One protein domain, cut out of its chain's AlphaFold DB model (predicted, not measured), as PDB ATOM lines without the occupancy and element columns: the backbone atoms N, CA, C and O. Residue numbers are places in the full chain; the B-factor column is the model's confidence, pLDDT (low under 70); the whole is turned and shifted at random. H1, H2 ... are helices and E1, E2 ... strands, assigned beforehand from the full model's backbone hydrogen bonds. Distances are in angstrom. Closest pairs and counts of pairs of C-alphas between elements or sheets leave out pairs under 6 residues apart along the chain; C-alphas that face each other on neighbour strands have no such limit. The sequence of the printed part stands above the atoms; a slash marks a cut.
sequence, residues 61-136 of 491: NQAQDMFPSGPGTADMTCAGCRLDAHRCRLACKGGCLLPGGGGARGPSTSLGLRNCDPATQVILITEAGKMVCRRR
ATOM      1  N   ASN A  61     -28.411  46.353  17.750       74.56
ATOM      2  CA  ASN A  61     -28.973  45.041  18.092       74.56
ATOM      3  C   ASN A  61     -27.889  43.959  18.146       74.56
ATOM      4  O   ASN A  61     -27.839  43.214  19.107       74.56
ATOM      5  N   GLN A  62     -26.932  43.957  17.209       79.19
ATOM      6  CA  GLN A  62     -25.832  42.981  17.214       79.19
ATOM      7  C   GLN A  62     -24.974  43.080  18.484       79.19
ATOM      8  O   GLN A  62     -24.438  42.082  18.958       79.19
ATOM      9  N   ALA A  63     -24.829  44.287  19.038       79.81
ATOM     10  CA  ALA A  63     -24.153  44.488  20.313       79.81
ATOM     11  C   ALA A  63     -25.068  44.149  21.505       79.81
ATOM     12  O   ALA A  63     -24.582  43.668  22.522       79.81
ATOM     13  N   GLN A  64     -26.381  44.372  21.394       79.94
ATOM     14  CA  GLN A  64     -27.353  44.002  22.428       79.94
ATOM     15  C   GLN A  64     -27.551  42.481  22.537       79.94
ATOM     16  O   GLN A  64     -27.678  41.969  23.643       79.94
ATOM     17  N   ASP A  65     -27.460  41.741  21.434       80.38
ATOM     18  CA  ASP A  65     -27.549  40.274  21.408       80.38
ATOM     19  C   ASP A  65     -26.344  39.597  22.088       80.38
ATOM     20  O   ASP A  65     -26.353  38.398  22.364       80.38
ATOM     21  N   MET A  66     -25.290  40.363  22.392       83.19
ATOM     22  CA  MET A  66     -24.171  39.894  23.209       83.19
ATOM     23  C   MET A  66     -24.443  39.965  24.716       83.19
ATOM     24  O   MET A  66     -23.617  39.459  25.482       83.19
ATOM     25  N   PHE A  67     -25.538  40.594  25.164       82.69
ATOM     26  CA  PHE A  67     -25.972  40.472  26.554       82.69
ATOM     27  C   PHE A  67     -26.526  39.057  26.789       82.69
ATOM     28  O   PHE A  67     -27.215  38.511  25.929       82.69
ATOM     29  N   PRO A  68     -26.222  38.424  27.932       76.56
ATOM     30  CA  PRO A  68     -26.670  37.065  28.205       76.56
ATOM     31  C   PRO A  68     -28.203  36.980  28.294       76.56
ATOM     32  O   PRO A  68     -28.820  37.610  29.152       76.56
ATOM     33  N   SER A  69     -28.802  36.149  27.442       58.62
ATOM     34  CA  SER A  69     -30.213  35.760  27.482       58.62
ATOM     35  C   SER A  69     -30.336  34.323  28.008       58.62
ATOM     36  O   SER A  69     -29.909  33.369  27.361       58.62
ATOM     37  N   GLY A  70     -30.873  34.139  29.218       47.62
ATOM     38  CA  GLY A  70     -31.041  32.811  29.806       47.62
ATOM     39  C   GLY A  70     -31.930  32.779  31.058       47.62
ATOM     40  O   GLY A  70     -32.165  33.806  31.698       47.62
ATOM     41  N   PRO A  71     -32.451  31.597  31.433       35.94
ATOM     42  CA  PRO A  71     -33.234  31.432  32.653       35.94
ATOM     43  C   PRO A  71     -32.374  31.773  33.881       35.94
ATOM     44  O   PRO A  71     -31.308  31.197  34.084       35.94
ATOM     45  N   GLY A  72     -32.827  32.744  34.681       50.84
ATOM     46  CA  GLY A  72     -32.087  33.279  35.833       50.84
ATOM     47  C   GLY A  72     -31.242  34.532  35.555       50.84
ATOM     48  O   GLY A  72     -30.699  35.094  36.500       50.84
ATOM     49  N   THR A  73     -31.165  35.016  34.305       54.66
ATOM     50  CA  THR A  73     -30.527  36.305  33.949       54.66
ATOM     51  C   THR A  73     -31.540  37.415  33.674       54.66
ATOM     52  O   THR A  73     -31.233  38.372  32.958       54.66
ATOM     53  N   ALA A  74     -32.747  37.286  34.236       46.88
ATOM     54  CA  ALA A  74     -33.749  38.340  34.201       46.88
ATOM     55  C   ALA A  74     -33.110  39.653  34.688       46.88
ATOM     56  O   ALA A  74     -32.505  39.708  35.757       46.88
ATOM     57  N   ASP A  75     -33.224  40.677  33.848       54.53
ATOM     58  CA  ASP A  75     -32.983  42.087  34.159       54.53
ATOM     59  C   ASP A  75     -31.572  42.655  33.984       54.53
ATOM     60  O   ASP A  75     -31.349  43.801  34.356       54.53
ATOM     61  N   MET A  76     -30.628  41.982  33.317       59.38
ATOM     62  CA  MET A  76     -29.422  42.678  32.826       59.38
ATOM     63  C   MET A  76     -29.678  43.368  31.479       59.38
ATOM     64  O   MET A  76     -29.048  43.062  30.469       59.38
ATOM     65  N   THR A  77     -30.618  44.316  31.459       66.25
ATOM     66  CA  THR A  77     -30.897  45.146  30.281       66.25
ATOM     67  C   THR A  77     -30.378  46.569  30.485       66.25
ATOM     68  O   THR A  77     -30.609  47.234  31.501       66.25
ATOM     69  N   CYS A  78     -29.623  47.048  29.502       70.75
ATOM     70  CA  CYS A  78     -29.292  48.458  29.372       70.75
ATOM     71  C   CYS A  78     -30.366  49.109  28.493       70.75
ATOM     72  O   CYS A  78     -30.553  48.702  27.348       70.75
ATOM     73  N   ALA A  79     -31.067  50.113  29.012       67.50
ATOM     74  CA  ALA A  79     -32.048  50.860  28.228       67.50
ATOM     75  C   ALA A  79     -31.378  52.037  27.497       67.50
ATOM     76  O   ALA A  79     -30.412  52.617  28.001       67.50
ATOM     77  N   GLY A  80     -31.891  52.417  26.321       77.12
ATOM     78  CA  GLY A  80     -31.439  53.615  25.611       77.12
ATOM     79  C   GLY A  80     -29.984  53.545  25.144       77.12
ATOM     80  O   GLY A  80     -29.244  54.533  25.251       77.12
ATOM     81  N   CYS A  81     -29.551  52.376  24.667       83.50
ATOM     82  CA  CYS A  81     -28.223  52.194  24.091       83.50
ATOM     83  C   CYS A  81     -28.140  52.769  22.677       83.50
ATOM     84  O   CYS A  81     -29.059  52.658  21.874       83.50
ATOM     85  N   ARG A  82     -27.002  53.383  22.357       86.81
ATOM     86  CA  ARG A  82     -26.660  53.881  21.024       86.81
ATOM     87  C   ARG A  82     -25.306  53.332  20.609       86.81
ATOM     88  O   ARG A  82     -24.365  53.357  21.405       86.81
ATOM     89  N   LEU A  83     -25.212  52.873  19.368       88.38
ATOM     90  CA  LEU A  83     -23.957  52.468  18.751       88.38
ATOM     91  C   LEU A  83     -23.399  53.634  17.930       88.38
ATOM     92  O   LEU A  83     -24.006  54.068  16.958       88.38
ATOM     93  N   ASP A  84     -22.228  54.134  18.306       88.06
ATOM     94  CA  ASP A  84     -21.424  55.008  17.454       88.06
ATOM     95  C   ASP A  84     -20.535  54.111  16.585       88.06
ATOM     96  O   ASP A  84     -19.485  53.652  17.040       88.06
ATOM     97  N   ALA A  85     -20.978  53.806  15.361       80.50
ATOM     98  CA  ALA A  85     -20.268  52.911  14.443       80.50
ATOM     99  C   ALA A  85     -18.900  53.474  14.012       80.50
ATOM    100  O   ALA A  85     -17.934  52.722  13.872       80.50
ATOM    101  N   HIS A  86     -18.774  54.801  13.894       80.38
ATOM    102  CA  HIS A  86     -17.516  55.464  13.536       80.38
ATOM    103  C   HIS A  86     -16.462  55.317  14.638       80.38
ATOM    104  O   HIS A  86     -15.292  55.023  14.371       80.38
ATOM    105  N   ARG A  87     -16.866  55.478  15.903       85.62
ATOM    106  CA  ARG A  87     -15.975  55.276  17.058       85.62
ATOM    107  C   ARG A  87     -15.944  53.829  17.545       85.62
ATOM    108  O   ARG A  87     -15.076  53.488  18.348       85.62
ATOM    109  N   CYS A  88     -16.832  52.987  17.024       91.69
ATOM    110  CA  CYS A  88     -17.087  51.620  17.451       91.69
ATOM    111  C   CYS A  88     -17.311  51.523  18.968       91.69
ATOM    112  O   CYS A  88     -16.572  50.851  19.694       91.69
ATOM    113  N   ARG A  89     -18.295  52.283  19.463       93.12
ATOM    114  CA  ARG A  89     -18.595  52.427  20.894       93.12
ATOM    115  C   ARG A  89     -20.092  52.294  21.150       93.12
ATOM    116  O   ARG A  89     -20.879  53.022  20.558       93.12
ATOM    117  N   LEU A  90     -20.466  51.421  22.080       90.88
ATOM    118  CA  LEU A  90     -21.820  51.315  22.618       90.88
ATOM    119  C   LEU A  90     -21.952  52.250  23.823       90.88
ATOM    120  O   LEU A  90     -21.113  52.200  24.721       90.88
ATOM    121  N   ALA A  91     -22.969  53.104  23.867       90.44
ATOM    122  CA  ALA A  91     -23.226  54.010  24.986       90.44
ATOM    123  C   ALA A  91     -24.696  53.951  25.401       90.44
ATOM    124  O   ALA A  91     -25.566  54.206  24.577       90.44
ATOM    125  N   CYS A  92     -24.976  53.662  26.671       87.00
ATOM    126  CA  CYS A  92     -26.335  53.509  27.189       87.00
ATOM    127  C   CYS A  92     -26.676  54.651  28.147       87.00
ATOM    128  O   CYS A  92     -25.982  54.881  29.147       87.00
ATOM    129  N   LYS A  93     -27.715  55.419  27.793       79.88
ATOM    130  CA  LYS A  93     -28.168  56.582  28.565       79.88
ATOM    131  C   LYS A  93     -29.060  56.134  29.714       79.88
ATOM    132  O   LYS A  93     -30.069  55.476  29.503       79.88
ATOM    133  N   GLY A  94     -28.710  56.566  30.923       71.56
ATOM    134  CA  GLY A  94     -29.412  56.135  32.130       71.56
ATOM    135  C   GLY A  94     -28.975  54.753  32.608       71.56
ATOM    136  O   GLY A  94     -29.767  54.084  33.247       71.56
ATOM    137  N   GLY A  95     -27.747  54.336  32.281       74.56
ATOM    138  CA  GLY A  95     -27.102  53.141  32.822       74.56
ATOM    139  C   GLY A  95     -27.777  51.820  32.477       74.56
ATOM    140  O   GLY A  95     -28.681  51.739  31.649       74.56
ATOM    141  N   CYS A  96     -27.286  50.766  33.115       79.62
ATOM    142  CA  CYS A  96     -27.848  49.429  33.004       79.62
ATOM    143  C   CYS A  96     -28.399  48.992  34.355       79.62
ATOM    144  O   CYS A  96     -27.940  49.471  35.397       79.62
ATOM    145  N   LEU A  97     -29.389  48.105  34.328       75.62
ATOM    146  CA  LEU A  97     -29.892  47.467  35.535       75.62
ATOM    147  C   LEU A  97     -28.806  46.557  36.124       75.62
ATOM    148  O   LEU A  97     -28.138  45.812  35.404       75.62
ATOM    149  N   LEU A  98     -28.585  46.688  37.431       71.31
ATOM    150  CA  LEU A  98     -27.597  45.889  38.146       71.31
ATOM    151  C   LEU A  98     -28.156  44.486  38.426       71.31
ATOM    152  O   LEU A  98     -29.352  44.350  38.706       71.31
ATOM    153  N   PRO A  99     -27.304  43.446  38.408       62.97
ATOM    154  CA  PRO A  99     -27.707  42.109  38.827       62.97
ATOM    155  C   PRO A  99     -28.212  42.152  40.281       62.97
ATOM    156  O   PRO A  99     -27.473  42.550  41.179       62.97
ATOM    157  N   GLY A 100     -29.479  41.782  40.502       66.12
ATOM    158  CA  GLY A 100     -30.115  41.780  41.830       66.12
ATOM    159  C   GLY A 100     -31.438  42.546  41.956       66.12
ATOM    160  O   GLY A 100     -31.963  42.639  43.062       66.12
ATOM    161  N   GLY A 101     -31.993  43.097  40.868       58.78
ATOM    162  CA  GLY A 101     -33.378  43.606  40.840       58.78
ATOM    163  C   GLY A 101     -33.630  44.903  41.623       58.78
ATOM    164  O   GLY A 101     -34.769  45.356  41.730       58.78
ATOM    165  N   GLY A 102     -32.588  45.547  42.156       57.75
ATOM    166  CA  GLY A 102     -32.706  46.897  42.695       57.75
ATOM    167  C   GLY A 102     -32.941  47.864  41.541       57.75
ATOM    168  O   GLY A 102     -31.991  48.208  40.850       57.75
ATOM    169  N   GLY A 103     -34.186  48.297  41.317       60.00
ATOM    170  CA  GLY A 103     -34.619  49.148  40.190       60.00
ATOM    171  C   GLY A 103     -33.927  50.518  40.038       60.00
ATOM    172  O   GLY A 103     -34.376  51.354  39.256       60.00
ATOM    173  N   ALA A 104     -32.834  50.770  40.760       59.59
ATOM    174  CA  ALA A 104     -31.954  51.903  40.549       59.59
ATOM    175  C   ALA A 104     -31.065  51.653  39.321       59.59
ATOM    176  O   ALA A 104     -30.139  50.842  39.326       59.59
ATOM    177  N   ARG A 105     -31.344  52.395  38.255       68.88
ATOM    178  CA  ARG A 105     -30.486  52.464  37.075       68.88
ATOM    179  C   ARG A 105     -29.147  53.130  37.416       68.88
ATOM    180  O   ARG A 105     -29.122  54.195  38.032       68.88
ATOM    181  N   GLY A 106     -28.038  52.510  37.003       67.94
ATOM    182  CA  GLY A 106     -26.695  53.065  37.193       67.94
ATOM    183  C   GLY A 106     -26.433  54.358  36.393       67.94
ATOM    184  O   GLY A 106     -27.265  54.794  35.593       67.94
ATOM    185  N   PRO A 107     -25.262  54.998  36.563       74.81
ATOM    186  CA  PRO A 107     -24.860  56.129  35.728       74.81
ATOM    187  C   PRO A 107     -24.687  55.713  34.258       74.81
ATOM    188  O   PRO A 107     -24.459  54.545  33.944       74.81
ATOM    189  N   SER A 108     -24.758  56.688  33.342       81.50
ATOM    190  CA  SER A 108     -24.513  56.454  31.911       81.50
ATOM    191  C   SER A 108     -23.177  55.741  31.697       81.50
ATOM    192  O   SER A 108     -22.141  56.170  32.203       81.50
ATOM    193  N   THR A 109     -23.206  54.663  30.921       87.25
ATOM    194  CA  THR A 109     -22.063  53.766  30.733       87.25
ATOM    195  C   THR A 109     -21.781  53.568  29.252       87.25
ATOM    196  O   THR A 109     -22.655  53.750  28.401       87.25
ATOM    197  N   SER A 110     -20.534  53.246  28.917       91.12
ATOM    198  CA  SER A 110     -20.134  53.034  27.529       91.12
ATOM    199  C   SER A 110     -19.011  52.016  27.403       91.12
ATOM    200  O   SER A 110     -18.116  52.000  28.247       91.12
ATOM    201  N   LEU A 111     -19.005  51.273  26.303       92.69
ATOM    202  CA  LEU A 111     -18.062  50.206  26.005       92.69
ATOM    203  C   LEU A 111     -17.511  50.370  24.589       92.69
ATOM    204  O   LEU A 111     -18.268  50.559  23.640       92.69
ATOM    205  N   GLY A 112     -16.188  50.311  24.445       92.56
ATOM    206  CA  GLY A 112     -15.549  50.210  23.136       92.56
ATOM    207  C   GLY A 112     -15.674  48.785  22.606       92.56
ATOM    208  O   GLY A 112     -15.249  47.851  23.276       92.56
ATOM    209  N   LEU A 113     -16.231  48.627  21.408       92.69
ATOM    210  CA  LEU A 113     -16.533  47.323  20.817       92.69
ATOM    211  C   LEU A 113     -15.430  46.790  19.895       92.69
ATOM    212  O   LEU A 113     -15.517  45.664  19.423       92.69
ATOM    213  N   ARG A 114     -14.362  47.562  19.655       90.06
ATOM    214  CA  ARG A 114     -13.279  47.173  18.727       90.06
ATOM    215  C   ARG A 114     -12.598  45.851  19.088       90.06
ATOM    216  O   ARG A 114     -12.131  45.161  18.195       90.06
ATOM    217  N   ASN A 115     -12.555  45.518  20.377       87.94
ATOM    218  CA  ASN A 115     -11.937  44.290  20.886       87.94
ATOM    219  C   ASN A 115     -12.979  43.254  21.341       87.94
ATOM    220  O   ASN A 115     -12.616  42.263  21.975       87.94
ATOM    221  N   CYS A 116     -14.260  43.513  21.063       91.31
ATOM    222  CA  CYS A 116     -15.366  42.644  21.417       91.31
ATOM    223  C   CYS A 116     -15.686  41.741  20.234       91.31
ATOM    224  O   CYS A 116     -16.257  42.194  19.247       91.31
ATOM    225  N   ASP A 117     -15.288  40.477  20.326       90.06
ATOM    226  CA  ASP A 117     -15.588  39.485  19.295       90.06
ATOM    227  C   ASP A 117     -16.966  38.854  19.569       90.06
ATOM    228  O   ASP A 117     -17.101  38.126  20.559       90.06
ATOM    229  N   PRO A 118     -17.987  39.103  18.728       84.50
ATOM    230  CA  PRO A 118     -19.331  38.572  18.942       84.50
ATOM    231  C   PRO A 118     -19.394  37.039  18.906       84.50
ATOM    232  O   PRO A 118     -20.289  36.459  19.521       84.50
ATOM    233  N   ALA A 119     -18.444  36.366  18.245       84.94
ATOM    234  CA  ALA A 119     -18.425  34.907  18.161       84.94
ATOM    235  C   ALA A 119     -17.947  34.249  19.466       84.94
ATOM    236  O   ALA A 119     -18.422  33.175  19.838       84.94
ATOM    237  N   THR A 120     -17.011  34.883  20.180       87.81
ATOM    238  CA  THR A 120     -16.338  34.275  21.343       87.81
ATOM    239  C   THR A 120     -16.611  34.984  22.667       87.81
ATOM    240  O   THR A 120     -16.244  34.469  23.728       87.81
ATOM    241  N   GLN A 121     -17.253  36.152  22.647       92.31
ATOM    242  CA  GLN A 121     -17.448  36.996  23.824       92.31
ATOM    243  C   GLN A 121     -18.922  37.336  24.073       92.31
ATOM    244  O   GLN A 121     -19.798  37.108  23.242       92.31
ATOM    245  N   VAL A 122     -19.183  37.848  25.272       91.88
ATOM    246  CA  VAL A 122     -20.458  38.402  25.739       91.88
ATOM    247  C   VAL A 122     -20.194  39.727  26.443       91.88
ATOM    248  O   VAL A 122     -19.112  39.937  27.005       91.88
ATOM    249  N   ILE A 123     -21.174  40.624  26.419       90.12
ATOM    250  CA  ILE A 123     -21.134  41.880  27.163       90.12
ATOM    251  C   ILE A 123     -21.765  41.637  28.531       90.12
ATOM    252  O   ILE A 123     -22.910  41.209  28.638       90.12
ATOM    253  N   LEU A 124     -21.011  41.922  29.588       89.06
ATOM    254  CA  LEU A 124     -21.465  41.828  30.971       89.06
ATOM    255  C   LEU A 124     -21.505  43.211  31.611       89.06
ATOM    256  O   LEU A 124     -20.687  44.080  31.298       89.06
ATOM    257  N   ILE A 125     -22.433  43.389  32.546       85.06
ATOM    258  CA  ILE A 125     -22.511  44.565  33.409       85.06
ATOM    259  C   ILE A 125     -21.861  44.185  34.740       85.06
ATOM    260  O   ILE A 125     -22.264  43.222  35.386       85.06
ATOM    261  N   THR A 126     -20.815  44.904  35.138       83.31
ATOM    262  CA  THR A 126     -20.184  44.701  36.446       83.31
ATOM    263  C   THR A 126     -21.077  45.235  37.565       83.31
ATOM    264  O   THR A 126     -21.947  46.070  37.326       83.31
ATOM    265  N   GLU A 127     -20.811  44.844  38.812       80.19
ATOM    266  CA  GLU A 127     -21.504  45.382  39.999       80.19
ATOM    267  C   GLU A 127     -21.418  46.918  40.105       80.19
ATOM    268  O   GLU A 127     -22.281  47.563  40.688       80.19
ATOM    269  N   ALA A 128     -20.407  47.528  39.477       79.44
ATOM    270  CA  ALA A 128     -20.246  48.979  39.386       79.44
ATOM    271  C   ALA A 128     -21.047  49.632  38.233       79.44
ATOM    272  O   ALA A 128     -20.837  50.809  37.935       79.44
ATOM    273  N   GLY A 129     -21.896  48.883  37.521       75.75
ATOM    274  CA  GLY A 129     -22.683  49.369  36.381       75.75
ATOM    275  C   GLY A 129     -21.863  49.624  35.108       75.75
ATOM    276  O   GLY A 129     -22.311  50.326  34.198       75.75
ATOM    277  N   LYS A 130     -20.637  49.090  35.024       85.00
ATOM    278  CA  LYS A 130     -19.783  49.236  33.835       85.00
ATOM    279  C   LYS A 130     -19.993  48.069  32.882       85.00
ATOM    280  O   LYS A 130     -20.039  46.925  33.314       85.00
ATOM    281  N   MET A 131     -20.056  48.361  31.588       88.75
ATOM    282  CA  MET A 131     -20.096  47.329  30.552       88.75
ATOM    283  C   MET A 131     -18.676  46.832  30.252       88.75
ATOM    284  O   MET A 131     -17.761  47.643  30.094       88.75
ATOM    285  N   VAL A 132     -18.493  45.516  30.164       92.56
ATOM    286  CA  VAL A 132     -17.221  44.860  29.824       92.56
ATOM    287  C   VAL A 132     -17.459  43.688  28.872       92.56
ATOM    288  O   VAL A 132     -18.430  42.956  29.028       92.56
ATOM    289  N   CYS A 133     -16.562  43.478  27.908       92.88
ATOM    290  CA  CYS A 133     -16.569  42.269  27.081       92.88
ATOM    291  C   CYS A 133     -15.771  41.162  27.761       92.88
ATOM    292  O   CYS A 133     -14.607  41.354  28.121       92.88
ATOM    293  N   ARG A 134     -16.393  39.997  27.937       93.00
ATOM    294  CA  ARG A 134     -15.772  38.813  28.535       93.00
ATOM    295  C   ARG A 134     -15.921  37.641  27.576       93.00
ATOM    296  O   ARG A 134     -16.975  37.475  26.973       93.00
ATOM    297  N   ARG A 135     -14.886  36.808  27.441       91.12
ATOM    298  CA  ARG A 135     -15.015  35.534  26.714       91.12
ATOM    299  C   ARG A 135     -16.144  34.714  27.328       91.12
ATOM    300  O   ARG A 135     -16.231  34.641  28.556       91.12
ATOM    301  N   ARG A 136     -16.972  34.097  26.482       87.00
ATOM    302  CA  ARG A 136     -17.913  33.061  26.914       87.00
ATOM    303  C   ARG A 136     -17.079  32.038  27.677       87.00
ATOM    304  O   ARG A 136     -16.143  31.474  27.110       87.00
TER     305      ARG A 136
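Overview. This is residues 61 to 136 of the 491 residues of the protein "Peptidase_M11 domain-containing protein" of Gonium pectorale (UniProt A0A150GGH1). With little regular structure, the domain pairs a three-stranded sheet, in the order E1, E2, E3, with a hairpin of E4 and E5 that meets it where E5 begins near E3; short H1 and long loops complete it. The 76 printed residues run H1, E1 to E5, mostly strand, with 26 in named elements; both sheets are antiparallel. The whole is compact, radius of gyration of the C-alphas 11.7 A, spanning 33 by 25 by 19 A.

Arrangement. H1, residues 61 to 64, too short for an O i to N i+4 pair, only grazes the meander, each strand the antiparallel neighbour of the one before, of E1, 81 to 84, E2, 89 to 92, and E3, 109 to 112. Within hydrogen-bond range are N 82 and O 91, 2.8 A, and N 90 and O 111, 2.8 A. E4, 121 to 125, and E5, 131 to 135, form a hairpin, N 122 and O 134 being 2.8 A apart. The closest C-alphas of E3 and E5, Leu 111 and Met 131, are 5.8 A apart.

Along the chain. H1 starts at C-alpha 61 (-28.973, 45.041, 18.092). E4 measures 13.2 A; E5, 13.4 A, ends at C-alpha 135 (-15.015, 35.534, 26.714).

Size, cuts and confidence. The printed part has no cut. Links H1 to E1 and E2 to E3 are long. Residues 69 to 77, 79 and 99 to 106 have pLDDT under 70.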